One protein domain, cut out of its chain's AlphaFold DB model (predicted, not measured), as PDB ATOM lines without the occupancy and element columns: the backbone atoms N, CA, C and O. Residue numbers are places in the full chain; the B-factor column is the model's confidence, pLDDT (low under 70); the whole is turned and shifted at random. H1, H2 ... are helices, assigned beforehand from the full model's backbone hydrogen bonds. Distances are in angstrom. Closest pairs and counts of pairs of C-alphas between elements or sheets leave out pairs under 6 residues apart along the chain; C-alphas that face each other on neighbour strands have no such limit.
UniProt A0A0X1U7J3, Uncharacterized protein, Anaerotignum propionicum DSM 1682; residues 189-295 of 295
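This is residues 189 to 295 of the 295 residues of an uncharacterized protein of Anaerotignum propionicum DSM 1682 (UniProt A0A0X1U7J3). H4 runs through the middle of a helical body, with H3 and H5 packed on opposite sides of it, the H1 and H2 hairpin away from H5, and short H6 beside H5. Residues 289 to 295 stick out as a tail. The printed part has 107 residues, six named helices and no named strand: all helix, compact, radius of gyration of the C-alphas 13.2 A, spans 48 by 28 by 25 A.

H1 is residues 190 to 204, 20.4 A, from C-alpha 190 at (56.508, 45.824, 32.848); H2 is residues 207 to 217, 15.8 A; H3 is residues 222 to 237, 23.3 A; H4 is residues 241 to 252, 16.2 A; H5 is residues 264 to 272, 11.9 A; H6 is residues 280 to 283, 6.2 A, and ends with C-alpha 283 at (44.600, 63.896, 38.268).

H1 and H2 form a hairpin, closest C-alphas Ala 197 and Ala 213, 3.9 A. H3 and H4 do too, Ala 236 and Gly 243, 4.3 A, as do H4 and H5, Cys 251 and Gln 264, 5.4 A. H5 touches H6, Glu 265 and Lys 283, 5.9 A. O i to N i+4 pairs are within hydrogen-bond range throughout H1, H2, H4 and H5, and in 10 of 12 in H3.

The printed part has no cut. The link H4 to H5 is long. Residues 288 to 295 are under pLDDT 70.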
ATOM      1  N   LYS A 189      57.310  42.032  35.498       96.69
ATOM      2  CA  LYS A 189      57.558  42.352  34.086       96.69
ATOM      3  C   LYS A 189      56.664  43.509  33.644       96.69
ATOM      4  O   LYS A 189      55.443  43.382  33.742       96.69
ATOM      5  N   ALA A 190      57.247  44.592  33.125       96.50
ATOM      6  CA  ALA A 190      56.508  45.824  32.848       96.50
ATOM      7  C   ALA A 190      55.287  45.649  31.924       96.50
ATOM      8  O   ALA A 190      54.192  46.066  32.287       96.50
ATOM      9  N   PHE A 191      55.419  44.997  30.762       96.56
ATOM     10  CA  PHE A 191      54.277  44.806  29.849       96.56
ATOM     11  C   PHE A 191      53.131  43.981  30.470       96.56
ATOM     12  O   PHE A 191      51.985  44.436  30.421       96.56
ATOM     13  N   PRO A 192      53.401  42.833  31.125       97.88
ATOM     14  CA  PRO A 192      52.410  42.130  31.935       97.88
ATOM     15  C   PRO A 192      51.738  42.993  33.006       97.88
ATOM     16  O   PRO A 192      50.516  42.930  33.135       97.88
ATOM     17  N   LEU A 193      52.500  43.809  33.750       98.56
ATOM     18  CA  LEU A 193      51.947  44.732  34.750       98.56
ATOM     19  C   LEU A 193      50.952  45.707  34.112       98.56
ATOM     20  O   LEU A 193      49.831  45.840  34.599       98.56
ATOM     21  N   VAL A 194      51.328  46.321  32.986       98.50
ATOM     22  CA  VAL A 194      50.457  47.245  32.250       98.50
ATOM     23  C   VAL A 194      49.198  46.544  31.740       98.50
ATOM     24  O   VAL A 194      48.095  47.051  31.925       98.50
ATOM     25  N   ASN A 195      49.328  45.365  31.128       98.25
ATOM     26  CA  ASN A 195      48.174  44.635  30.601       98.25
ATOM     27  C   ASN A 195      47.208  44.189  31.705       98.25
ATOM     28  O   ASN A 195      45.994  44.257  31.511       98.25
ATOM     29  N   MET A 196      47.717  43.789  32.872       98.38
ATOM     30  CA  MET A 196      46.874  43.493  34.031       98.38
ATOM     31  C   MET A 196      46.182  44.750  34.567       98.38
ATOM     32  O   MET A 196      44.991  44.726  34.866       98.38
ATOM     33  N   ALA A 197      46.898  45.869  34.642       98.44
ATOM     34  CA  ALA A 197      46.323  47.125  35.099       98.44
ATOM     35  C   ALA A 197      45.214  47.631  34.172       98.44
ATOM     36  O   ALA A 197      44.151  48.029  34.640       98.44
ATOM     37  N   LEU A 198      45.413  47.541  32.855       98.19
ATOM     38  CA  LEU A 198      44.367  47.834  31.878       98.19
ATOM     39  C   LEU A 198      43.188  46.870  32.011       98.19
ATOM     40  O   LEU A 198      42.047  47.291  31.848       98.19
ATOM     41  N   HIS A 199      43.430  45.598  32.338       97.31
ATOM     42  CA  HIS A 199      42.345  44.641  32.557       97.31
ATOM     43  C   HIS A 199      41.467  45.076  33.736       97.31
ATOM     44  O   HIS A 199      40.245  45.144  33.618       97.31
ATOM     45  N   TYR A 200      42.083  45.460  34.849       97.81
ATOM     46  CA  TYR A 200      41.362  45.987  36.002       97.81
ATOM     47  C   TYR A 200      40.650  47.311  35.692       97.81
ATOM     48  O   TYR A 200      39.433  47.404  35.856       97.81
ATOM     49  N   ALA A 201      41.361  48.305  35.165       97.12
ATOM     50  CA  ALA A 201      40.821  49.646  34.955       97.12
ATOM     51  C   ALA A 201      39.749  49.724  33.856       97.12
ATOM     52  O   ALA A 201      38.758  50.432  34.032       97.12
ATOM     53  N   MET A 202      39.926  49.004  32.742       95.00
ATOM     54  CA  MET A 202      39.106  49.161  31.528       95.00
ATOM     55  C   MET A 202      38.111  48.019  31.294       95.00
ATOM     56  O   MET A 202      37.106  48.229  30.619       95.00
ATOM     57  N   ASN A 203      38.356  46.815  31.826       94.12
ATOM     58  CA  ASN A 203      37.444  45.685  31.625       94.12
ATOM     59  C   ASN A 203      36.537  45.422  32.828       94.12
ATOM     60  O   ASN A 203      35.390  45.021  32.631       94.12
ATOM     61  N   ARG A 204      37.047  45.594  34.056       93.69
ATOM     62  CA  ARG A 204      36.282  45.363  35.292       93.69
ATOM     63  C   ARG A 204      35.764  46.663  35.913       93.69
ATOM     64  O   ARG A 204      34.610  46.721  36.328       93.69
ATOM     65  N   CYS A 205      36.578  47.719  35.875       91.75
ATOM     66  CA  CYS A 205      36.202  49.110  36.133       91.75
ATOM     67  C   CYS A 205      35.625  49.418  37.530       91.75
ATOM     68  O   CYS A 205      35.004  50.473  37.696       91.75
ATOM     69  N   SER A 206      35.805  48.562  38.543       94.19
ATOM     70  CA  SER A 206      35.427  48.918  39.917       94.19
ATOM     71  C   SER A 206      36.400  49.948  40.507       94.19
ATOM     72  O   SER A 206      37.532  50.109  40.049       94.19
ATOM     73  N   LYS A 207      35.984  50.655  41.564       91.75
ATOM     74  CA  LYS A 207      36.867  51.595  42.273       91.75
ATOM     75  C   LYS A 207      38.120  50.892  42.814       91.75
ATOM     76  O   LYS A 207      39.211  51.455  42.772       91.75
ATOM     77  N   GLU A 208      37.946  49.680  43.325       95.75
ATOM     78  CA  GLU A 208      39.011  48.816  43.826       95.75
ATOM     79  C   GLU A 208      39.927  48.365  42.684       95.75
ATOM     80  O   GLU A 208      41.143  48.422  42.839       95.75
ATOM     81  N   ASP A 209      39.366  48.010  41.525       97.44
ATOM     82  CA  ASP A 209      40.139  47.625  40.338       97.44
ATOM     83  C   ASP A 209      41.034  48.776  39.844       97.44
ATOM     84  O   ASP A 209      42.202  48.566  39.523       97.44
ATOM     85  N   TRP A 210      40.538  50.018  39.856       97.50
ATOM     86  CA  TRP A 210      41.354  51.198  39.539       97.50
ATOM     87  C   TRP A 210      42.517  51.400  40.517       97.50
ATOM     88  O   TRP A 210      43.608  51.785  40.100       97.50
ATOM     89  N   SER A 211      42.307  51.129  41.809       96.44
ATOM     90  CA  SER A 211      43.378  51.181  42.813       96.44
ATOM     91  C   SER A 211      44.417  50.085  42.573       96.44
ATOM     92  O   SER A 211      45.613  50.352  42.614       96.44
ATOM     93  N   GLN A 212      43.972  48.862  42.271       97.44
ATOM     94  CA  GLN A 212      44.863  47.746  41.949       97.44
ATOM     95  C   GLN A 212      45.667  48.008  40.671       97.44
ATOM     96  O   GLN A 212      46.842  47.655  40.597       97.44
ATOM     97  N   ALA A 213      45.057  48.646  39.670       98.00
ATOM     98  CA  ALA A 213      45.746  49.074  38.460       98.00
ATOM     99  C   ALA A 213      46.875  50.078  38.769       98.00
ATOM    100  O   ALA A 213      48.000  49.870  38.326       98.00
ATOM    101  N   ASP A 214      46.606  51.112  39.576       97.50
ATOM    102  CA  ASP A 214      47.612  52.105  40.005       97.50
ATOM    103  C   ASP A 214      48.790  51.432  40.744       97.50
ATOM    104  O   ASP A 214      49.956  51.697  40.455       97.50
ATOM    105  N   GLU A 215      48.503  50.480  41.640       97.25
ATOM    106  CA  GLU A 215      49.530  49.706  42.354       97.25
ATOM    107  C   GLU A 215      50.408  48.864  41.412       97.25
ATOM    108  O   GLU A 215      51.616  48.753  41.626       97.25
ATOM    109  N   LEU A 216      49.825  48.283  40.359       98.12
ATOM    110  CA  LEU A 216      50.568  47.526  39.349       98.12
ATOM    111  C   LEU A 216      51.523  48.420  38.554       98.12
ATOM    112  O   LEU A 216      52.669  48.029  38.328       98.12
ATOM    113  N   LEU A 217      51.081  49.618  38.162       97.44
ATOM    114  CA  LEU A 217      51.918  50.568  37.423       97.44
ATOM    115  C   LEU A 217      53.077  51.089  38.275       97.44
ATOM    116  O   LEU A 217      54.189  51.220  37.768       97.44
ATOM    117  N   ALA A 218      52.859  51.302  39.574       96.38
ATOM    118  CA  ALA A 218      53.913  51.700  40.507       96.38
ATOM    119  C   ALA A 218      55.057  50.670  40.631       96.38
ATOM    120  O   ALA A 218      56.131  51.005  41.125       96.38
ATOM    121  N   MET A 219      54.841  49.415  40.213       96.81
ATOM    122  CA  MET A 219      55.852  48.354  40.268       96.81
ATOM    123  C   MET A 219      56.769  48.285  39.041       96.81
ATOM    124  O   MET A 219      57.690  47.465  39.051       96.81
ATOM    125  N   ILE A 220      56.530  49.094  38.003       95.94
ATOM    126  CA  ILE A 220      57.385  49.125  36.811       95.94
ATOM    127  C   ILE A 220      58.799  49.564  37.204       95.94
ATOM    128  O   ILE A 220      58.987  50.558  37.904       95.94
ATOM    129  N   ALA A 221      59.797  48.809  36.743       94.81
ATOM    130  CA  ALA A 221      61.193  49.164  36.934       94.81
ATOM    131  C   ALA A 221      61.581  50.348  36.032       94.81
ATOM    132  O   ALA A 221      61.156  50.432  34.878       94.81
ATOM    133  N   GLU A 222      62.397  51.260  36.559       93.50
ATOM    134  CA  GLU A 222      62.776  52.507  35.879       93.50
ATOM    135  C   GLU A 222      63.448  52.262  34.515       93.50
ATOM    136  O   GLU A 222      63.209  52.993  33.555       93.50
ATOM    137  N   ASP A 223      64.223  51.182  34.387       95.56
ATOM    138  CA  ASP A 223      64.887  50.781  33.144       95.56
ATOM    139  C   ASP A 223      63.921  50.247  32.069       95.56
ATOM    140  O   ASP A 223      64.233  50.306  30.876       95.56
ATOM    141  N   GLU A 224      62.724  49.792  32.452       94.75
ATOM    142  CA  GLU A 224      61.680  49.346  31.522       94.75
ATOM    143  C   GLU A 224      60.768  50.497  31.049       94.75
ATOM    144  O   GLU A 224      60.156  50.381  29.979       94.75
ATOM    145  N   VAL A 225      60.717  51.631  31.768       96.06
ATOM    146  CA  VAL A 225      59.816  52.778  31.499       96.06
ATOM    147  C   VAL A 225      59.887  53.238  30.047       96.06
ATOM    148  O   VAL A 225      58.853  53.384  29.401       96.06
ATOM    149  N   LYS A 226      61.093  53.409  29.493       95.12
ATOM    150  CA  LYS A 226      61.271  53.909  28.119       95.12
ATOM    151  C   LYS A 226      60.629  52.996  27.070       95.12
ATOM    152  O   LYS A 226      60.127  53.467  26.049       95.12
ATOM    153  N   SER A 227      60.657  51.682  27.298       93.50
ATOM    154  CA  SER A 227      60.051  50.708  26.385       93.50
ATOM    155  C   SER A 227      58.521  50.764  26.435       93.50
ATOM    156  O   SER A 227      57.873  50.743  25.386       93.50
ATOM    157  N   ILE A 228      57.963  50.940  27.637       97.31
ATOM    158  CA  ILE A 228      56.531  51.130  27.869       97.31
ATOM    159  C   ILE A 228      56.070  52.448  27.246       97.31
ATOM    160  O   ILE A 228      55.153  52.447  26.427       97.31
ATOM    161  N   GLU A 229      56.738  53.558  27.554       97.44
ATOM    162  CA  GLU A 229      56.415  54.875  27.004       97.44
ATOM    163  C   GLU A 229      56.401  54.849  25.469       97.44
ATOM    164  O   GLU A 229      55.440  55.310  24.853       97.44
ATOM    165  N   SER A 230      57.432  54.270  24.844       95.50
ATOM    166  CA  SER A 230      57.543  54.179  23.384       95.50
ATOM    167  C   SER A 230      56.374  53.410  22.762       95.50
ATOM    168  O   SER A 230      55.719  53.907  21.841       95.50
ATOM    169  N   TYR A 231      56.068  52.218  23.288       94.56
ATOM    170  CA  TYR A 231      54.989  51.380  22.764       94.56
ATOM    171  C   TYR A 231      53.619  52.056  22.913       94.56
ATOM    172  O   TYR A 231      52.869  52.171  21.942       94.56
ATOM    173  N   TRP A 232      53.304  52.573  24.104       96.94
ATOM    174  CA  TRP A 232      51.995  53.169  24.383       96.94
ATOM    175  C   TRP A 232      51.824  54.566  23.780       96.94
ATOM    176  O   TRP A 232      50.710  54.941  23.422       96.94
ATOM    177  N   THR A 233      52.920  55.288  23.524       96.62
ATOM    178  CA  THR A 233      52.906  56.453  22.625       96.62
ATOM    179  C   THR A 233      52.511  56.050  21.208       96.62
ATOM    180  O   THR A 233      51.826  56.811  20.526       96.62
ATOM    181  N   GLY A 234      52.934  54.869  20.747       91.94
ATOM    182  CA  GLY A 234      52.469  54.267  19.500       91.94
ATOM    183  C   GLY A 234      50.951  54.121  19.490       91.94
ATOM    184  O   GLY A 234      50.308  54.678  18.609       91.94
ATOM    185  N   MET A 235      50.382  53.478  20.509       92.50
ATOM    186  CA  MET A 235      48.930  53.282  20.647       92.50
ATOM    187  C   MET A 235      48.159  54.608  20.702       92.50
ATOM    188  O   MET A 235      47.179  54.788  19.987       92.50
ATOM    189  N   ALA A 236      48.657  55.595  21.450       95.19
ATOM    190  CA  ALA A 236      48.059  56.928  21.495       95.19
ATOM    191  C   ALA A 236      48.115  57.671  20.139       95.19
ATOM    192  O   ALA A 236      47.302  58.558  19.887       95.19
ATOM    193  N   ASN A 237      49.044  57.336  19.228       92.31
ATOM    194  CA  ASN A 237      49.044  57.913  17.867       92.31
ATOM    195  C   ASN A 237      47.886  57.420  17.021       92.31
ATOM    196  O   ASN A 237      47.477  58.117  16.097       92.31
ATOM    197  N   TRP A 238      47.385  56.237  17.347       89.12
ATOM    198  CA  TRP A 238      46.196  55.651  16.750       89.12
ATOM    199  C   TRP A 238      44.919  56.078  17.484       89.12
ATOM    200  O   TRP A 238      43.877  55.473  17.290       89.12
ATOM    201  N   ASP A 239      45.005  57.123  18.315       91.94
ATOM    202  CA  ASP A 239      43.910  57.667  19.124       91.94
ATOM    203  C   ASP A 239      43.283  56.647  20.093       91.94
ATOM    204  O   ASP A 239      42.131  56.782  20.498       91.94
ATOM    205  N   GLU A 240      44.051  55.631  20.501       93.00
ATOM    206  CA  GLU A 240      43.569  54.608  21.426       93.00
ATOM    207  C   GLU A 240      43.645  55.079  22.887       93.00
ATOM    208  O   GLU A 240      44.724  55.397  23.399       93.00
ATOM    209  N   ASP A 241      42.506  55.042  23.589       96.38
ATOM    210  CA  ASP A 241      42.375  55.480  24.988       96.38
ATOM    211  C   ASP A 241      43.334  54.759  25.943       96.38
ATOM    212  O   ASP A 241      43.873  55.367  26.865       96.38
ATOM    213  N   GLU A 242      43.621  53.481  25.693       97.12
ATOM    214  CA  GLU A 242      44.593  52.718  26.481       97.12
ATOM    215  C   GLU A 242      45.999  53.327  26.411       97.12
ATOM    216  O   GLU A 242      46.701  53.378  27.420       97.12
ATOM    217  N   GLY A 243      46.393  53.847  25.242       97.50
ATOM    218  CA  GLY A 243      47.661  54.550  25.054       97.50
ATOM    219  C   GLY A 243      47.748  55.795  25.921       97.50
ATOM    220  O   GLY A 243      48.704  55.959  26.679       97.50
ATOM    221  N   PHE A 244      46.720  56.641  25.872       98.12
ATOM    222  CA  PHE A 244      46.660  57.827  26.723       98.12
ATOM    223  C   PHE A 244      46.639  57.465  28.210       98.12
ATOM    224  O   PHE A 244      47.290  58.140  29.007       98.12
ATOM    225  N   LEU A 245      45.922  56.406  28.592       98.25
ATOM    226  CA  LEU A 245      45.789  55.989  29.987       98.25
ATOM    227  C   LEU A 245      47.115  55.502  30.575       98.25
ATOM    228  O   LEU A 245      47.471  55.887  31.689       98.25
ATOM    229  N   VAL A 246      47.888  54.719  29.821       98.25
ATOM    230  CA  VAL A 246      49.214  54.287  30.277       98.25
ATOM    231  C   VAL A 246      50.164  55.469  30.409       98.25
ATOM    232  O   VAL A 246      50.850  55.590  31.422       98.25
ATOM    233  N   LEU A 247      50.155  56.389  29.442       98.38
ATOM    234  CA  LEU A 247      50.936  57.621  29.530       98.38
ATOM    235  C   LEU A 247      50.544  58.472  30.749       98.38
ATOM    236  O   LEU A 247      51.420  59.001  31.434       98.38
ATOM    237  N   LEU A 248      49.248  58.550  31.071       98.19
ATOM    238  CA  LEU A 248      48.760  59.230  32.270       98.19
ATOM    239  C   LEU A 248      49.321  58.593  33.547       98.19
ATOM    240  O   LEU A 248      49.789  59.322  34.421       98.19
ATOM    241  N   TRP A 249      49.304  57.260  33.661       97.94
ATOM    242  CA  TRP A 249      49.901  56.568  34.806       97.94
ATOM    243  C   TRP A 249      51.400  56.837  34.925       97.94
ATOM    244  O   TRP A 249      51.874  57.131  36.022       97.94
ATOM    245  N   LEU A 250      52.145  56.793  33.815       97.62
ATOM    246  CA  LEU A 250      53.579  57.091  33.835       97.62
ATOM    247  C   LEU A 250      53.852  58.514  34.349       97.62
ATOM    248  O   LEU A 250      54.732  58.695  35.193       97.62
ATOM    249  N   CYS A 251      53.060  59.504  33.917       97.06
ATOM    250  CA  CYS A 251      53.139  60.866  34.449       97.06
ATOM    251  C   CYS A 251      52.777  60.938  35.937       97.06
ATOM    252  O   CYS A 251      53.485  61.557  36.732       97.06
ATOM    253  N   ARG A 252      51.681  60.283  36.328       95.81
ATOM    254  CA  ARG A 252      51.168  60.284  37.702       95.81
ATOM    255  C   ARG A 252      52.160  59.690  38.698       95.81
ATOM    256  O   ARG A 252      52.302  60.233  39.793       95.81
ATOM    257  N   HIS A 253      52.846  58.610  38.331       95.94
ATOM    258  CA  HIS A 253      53.887  57.993  39.156       95.94
ATOM    259  C   HIS A 253      55.244  58.703  39.063       95.94
ATOM    260  O   HIS A 253      56.176  58.321  39.765       95.94
ATOM    261  N   GLY A 254      55.359  59.758  38.250       95.38
ATOM    262  CA  GLY A 254      56.586  60.540  38.112       95.38
ATOM    263  C   GLY A 254      57.686  59.847  37.310       95.38
ATOM    264  O   GLY A 254      58.825  60.296  37.358       95.38
ATOM    265  N   PHE A 255      57.362  58.782  36.569       96.12
ATOM    266  CA  PHE A 255      58.318  58.120  35.678       96.12
ATOM    267  C   PHE A 255      58.697  59.003  34.486       96.12
ATOM    268  O   PHE A 255      59.819  58.934  33.994       96.12
ATOM    269  N   ILE A 256      57.761  59.841  34.034       96.06
ATOM    270  CA  ILE A 256      57.974  60.853  32.996       96.06
ATOM    271  C   ILE A 256      57.255  62.142  33.393       96.06
ATOM    272  O   ILE A 256      56.214  62.108  34.043       96.06
ATOM    273  N   GLU A 257      57.782  63.299  32.999       94.25
ATOM    274  CA  GLU A 257      57.152  64.582  33.342       94.25
ATOM    275  C   GLU A 257      56.068  64.984  32.341       94.25
ATOM    276  O   GLU A 257      55.004  65.473  32.721       94.25
ATOM    277  N   THR A 258      56.338  64.784  31.050       95.44
ATOM    278  CA  THR A 258      55.465  65.211  29.954       95.44
ATOM    279  C   THR A 258      55.526  64.225  28.799       95.44
ATOM    280  O   THR A 258      56.513  63.517  28.614       95.44
ATOM    281  N   THR A 259      54.469  64.217  27.996       95.75
ATOM    282  CA  THR A 259      54.398  63.508  26.718       95.75
ATOM    283  C   THR A 259      54.117  64.504  25.599       95.75
ATOM    284  O   THR A 259      53.752  65.655  25.845       95.75
ATOM    285  N   LYS A 260      54.171  64.063  24.340       94.81
ATOM    286  CA  LYS A 260      53.743  64.908  23.212       94.81
ATOM    287  C   LYS A 260      52.260  65.302  23.243       94.81
ATOM    288  O   LYS A 260      51.862  66.221  22.533       94.81
ATOM    289  N   TYR A 261      51.449  64.611  24.043       95.75
ATOM    290  CA  TYR A 261      50.027  64.907  24.222       95.75
ATOM    291  C   TYR A 261      49.763  65.834  25.411       95.75
ATOM    292  O   TYR A 261      48.631  66.281  25.589       95.75
ATOM    293  N   GLY A 262      50.800  66.157  26.187       95.44
ATOM    294  CA  GLY A 262      50.722  66.994  27.374       95.44
ATOM    295  C   GLY A 262      51.293  66.334  28.620       95.44
ATOM    296  O   GLY A 262      51.844  65.231  28.581       95.44
ATOM    297  N   ASP A 263      51.148  67.054  29.721       95.75
ATOM    298  CA  ASP A 263      51.398  66.580  31.075       95.75
ATOM    299  C   ASP A 263      50.219  65.744  31.613       95.75
ATOM    300  O   ASP A 263      49.238  65.461  30.914       95.75
ATOM    301  N   GLN A 264      50.319  65.356  32.885       96.38
ATOM    302  CA  GLN A 264      49.299  64.586  33.590       96.38
ATOM    303  C   GLN A 264      47.904  65.234  33.535       96.38
ATOM    304  O   GLN A 264      46.914  64.539  33.310       96.38
ATOM    305  N   GLU A 265      47.805  66.550  33.744       95.94
ATOM    306  CA  GLU A 265      46.518  67.253  33.804       95.94
ATOM    307  C   GLU A 265      45.826  67.244  32.439       95.94
ATOM    308  O   GLU A 265      44.624  66.961  32.333       95.94
ATOM    309  N   ARG A 266      46.598  67.483  31.375       96.00
ATOM    310  CA  ARG A 266      46.087  67.439  30.007       96.00
ATOM    311  C   ARG A 266      45.664  66.030  29.593       96.00
ATOM    312  O   ARG A 266      44.585  65.880  29.018       96.00
ATOM    313  N   LEU A 267      46.466  65.011  29.910       97.31
ATOM    314  CA  LEU A 267      46.123  63.609  29.646       97.31
ATOM    315  C   LEU A 267      44.856  63.186  30.402       97.31
ATOM    316  O   LEU A 267      43.958  62.591  29.808       97.31
ATOM    317  N   PHE A 268      44.740  63.545  31.685       97.62
ATOM    318  CA  PHE A 268      43.547  63.261  32.483       97.62
ATOM    319  C   PHE A 268      42.302  63.927  31.896       97.62
ATOM    320  O   PHE A 268      41.265  63.282  31.776       97.62
ATOM    321  N   THR A 269      42.397  65.196  31.496       96.00
ATOM    322  CA  THR A 269      41.268  65.929  30.902       96.00
ATOM    323  C   THR A 269      40.795  65.277  29.603       96.00
ATOM    324  O   THR A 269      39.590  65.120  29.405       96.00
ATOM    325  N   LEU A 270      41.730  64.853  28.745       95.25
ATOM    326  CA  LEU A 270      41.425  64.137  27.505       95.25
ATOM    327  C   LEU A 270      40.702  62.816  27.794       95.25
ATOM    328  O   LEU A 270      39.634  62.564  27.241       95.25
ATOM    329  N   LEU A 271      41.250  62.001  28.697       96.19
ATOM    330  CA  LEU A 271      40.679  60.704  29.052       96.19
ATOM    331  C   LEU A 271      39.343  60.821  29.774       96.19
ATOM    332  O   LEU A 271      38.453  60.020  29.521       96.19
ATOM    333  N   LYS A 272      39.162  61.818  30.646       95.62
ATOM    334  CA  LYS A 272      37.917  61.983  31.408       95.62
ATOM    335  C   LYS A 272      36.707  62.231  30.508       95.62
ATOM    336  O   LYS A 272      35.594  61.912  30.909       95.62
ATOM    337  N   ALA A 273      36.928  62.775  29.312       93.12
ATOM    338  CA  ALA A 273      35.889  62.972  28.307       93.12
ATOM    339  C   ALA A 273      35.541  61.699  27.509       93.12
ATOM    340  O   ALA A 273      34.526  61.690  26.820       93.12
ATOM    341  N   ARG A 274      36.382  60.656  27.566       93.75
ATOM    342  CA  ARG A 274      36.258  59.427  26.759       93.75
ATOM    343  C   ARG A 274      36.019  58.167  27.593       93.75
ATOM    344  O   ARG A 274      35.360  57.239  27.142       93.75
ATOM    345  N   VAL A 275      36.529  58.150  28.822       93.50
ATOM    346  CA  VAL A 275      36.484  57.023  29.755       93.50
ATOM    347  C   VAL A 275      35.744  57.459  31.017       93.50
ATOM    348  O   VAL A 275      36.338  57.976  31.965       93.50
ATOM    349  N   ASP A 276      34.432  57.236  31.055       90.06
ATOM    350  CA  ASP A 276      33.565  57.706  32.149       90.06
ATOM    351  C   ASP A 276      33.985  57.177  33.529       90.06
ATOM    352  O   ASP A 276      33.845  57.863  34.552       90.06
ATOM    353  N   THR A 277      34.551  55.969  33.552       93.50
ATOM    354  CA  THR A 277      34.934  55.237  34.762       93.50
ATOM    355  C   THR A 277      36.221  55.742  35.408       93.50
ATOM    356  O   THR A 277      36.479  55.376  36.554       93.50
ATOM    357  N   ILE A 278      37.007  56.606  34.743       95.00
ATOM    358  CA  ILE A 278      38.279  57.082  35.301       95.00
ATOM    359  C   ILE A 278      38.046  57.889  36.596       95.00
ATOM    360  O   ILE A 278      37.301  58.884  36.593       95.00
ATOM    361  N   PRO A 279      38.655  57.499  37.731       95.69
ATOM    362  CA  PRO A 279      38.459  58.190  38.996       95.69
ATOM    363  C   PRO A 279      39.089  59.582  39.012       95.69
ATOM    364  O   PRO A 279      40.188  59.791  38.508       95.69
ATOM    365  N   ASN A 280      38.447  60.531  39.697       95.19
ATOM    366  CA  ASN A 280      38.948  61.908  39.783       95.19
ATOM    367  C   ASN A 280      40.317  62.035  40.465       95.19
ATOM    368  O   ASN A 280      41.016  63.007  40.200       95.19
ATOM    369  N   TRP A 281      40.703  61.086  41.323       94.81
ATOM    370  CA  TRP A 281      42.006  61.107  41.997       94.81
ATOM    371  C   TRP A 281      43.177  60.843  41.037       94.81
ATOM    372  O   TRP A 281      44.310  61.180  41.364       94.81
ATOM    373  N   MET A 282      42.931  60.324  39.827       94.06
ATOM    374  CA  MET A 282      43.968  60.112  38.805       94.06
ATOM    375  C   MET A 282      44.639  61.412  38.327       94.06
ATOM    376  O   MET A 282      45.737  61.376  37.775       94.06
ATOM    377  N   LYS A 283      44.013  62.575  38.560       93.12
ATOM    378  CA  LYS A 283      44.600  63.896  38.268       93.12
ATOM    379  C   LYS A 283      45.664  64.333  39.283       93.12
ATOM    380  O   LYS A 283      46.392  65.287  39.042       93.12
ATOM    381  N   GLU A 284      45.702  63.693  40.449       91.56
ATOM    382  CA  GLU A 284      46.651  64.004  41.516       91.56
ATOM    383  C   GLU A 284      47.947  63.230  41.266       91.56
ATOM    384  O   GLU A 284      47.915  62.156  40.666       91.56
ATOM    385  N   LYS A 285      49.106  63.734  41.694       87.19
ATOM    386  CA  LYS A 285      50.334  62.924  41.635       87.19
ATOM    387  C   LYS A 285      50.201  61.726  42.574       87.19
ATOM    388  O   LYS A 285      49.595  61.843  43.642       87.19
ATOM    389  N   ALA A 286      50.763  60.581  42.195       82.69
ATOM    390  CA  ALA A 286      50.854  59.461  43.116       82.69
ATOM    391  C   ALA A 286      51.712  59.885  44.314       82.69
ATOM    392  O   ALA A 286      52.748  60.537  44.157       82.69
ATOM    393  N   PHE A 287      51.281  59.523  45.523       71.00
ATOM    394  CA  PHE A 287      52.119  59.692  46.702       71.00
ATOM    395  C   PHE A 287      53.342  58.791  46.540       71.00
ATOM    396  O   PHE A 287      53.258  57.578  46.736       71.00
ATOM    397  N   ILE A 288      54.484  59.382  46.186       57.19
ATOM    398  CA  ILE A 288      55.772  58.703  46.288       57.19
ATOM    399  C   ILE A 288      55.965  58.450  47.778       57.19
ATOM    400  O   ILE A 288      56.220  59.372  48.556       57.19
ATOM    401  N   LYS A 289      55.774  57.199  48.199       46.38
ATOM    402  CA  LYS A 289      56.135  56.771  49.543       46.38
ATOM    403  C   LYS A 289      57.659  56.805  49.578       46.38
ATOM    404  O   LYS A 289      58.301  55.828  49.210       46.38
ATOM    405  N   ASN A 290      58.220  57.967  49.912       37.62
ATOM    406  CA  ASN A 290      59.649  58.134  50.118       37.62
ATOM    407  C   ASN A 290      60.114  56.985  51.011       37.62
ATOM    408  O   ASN A 290      59.692  56.873  52.162       37.62
ATOM    409  N   SER A 291      60.951  56.108  50.464       41.66
ATOM    410  CA  SER A 291      61.681  55.084  51.200       41.66
ATOM    411  C   SER A 291      62.794  55.747  52.014       41.66
ATOM    412  O   SER A 291      63.973  55.441  51.853       41.66
ATOM    413  N   THR A 292      62.409  56.690  52.867       41.66
ATOM    414  CA  THR A 292      63.269  57.359  53.832       41.66
ATOM    415  C   THR A 292      62.630  57.147  55.189       41.66
ATOM    416  O   THR A 292      61.897  57.998  55.667       41.66
ATOM    417  N   GLU A 293      62.832  55.954  55.739       38.88
ATOM    418  CA  GLU A 293      62.904  55.686  57.178       38.88
ATOM    419  C   GLU A 293      63.210  54.193  57.361       38.88
ATOM    420  O   GLU A 293      62.332  53.351  57.537       38.88
ATOM    421  N   ILE A 294      64.497  53.859  57.279       38.16
ATOM    422  CA  ILE A 294      65.049  52.785  58.101       38.16
ATOM    423  C   ILE A 294      66.076  53.475  58.996       38.16
ATOM    424  O   ILE A 294      67.123  53.916  58.518       38.16
ATOM    425  N   TYR A 295      65.674  53.658  60.254       43.03
ATOM    426  CA  TYR A 295      66.548  53.931  61.394       43.03
ATOM    427  C   TYR A 295      67.426  52.716  61.697       43.03
ATOM    428  O   TYR A 295      66.930  51.579  61.513       43.03
TER     429      TYR A 295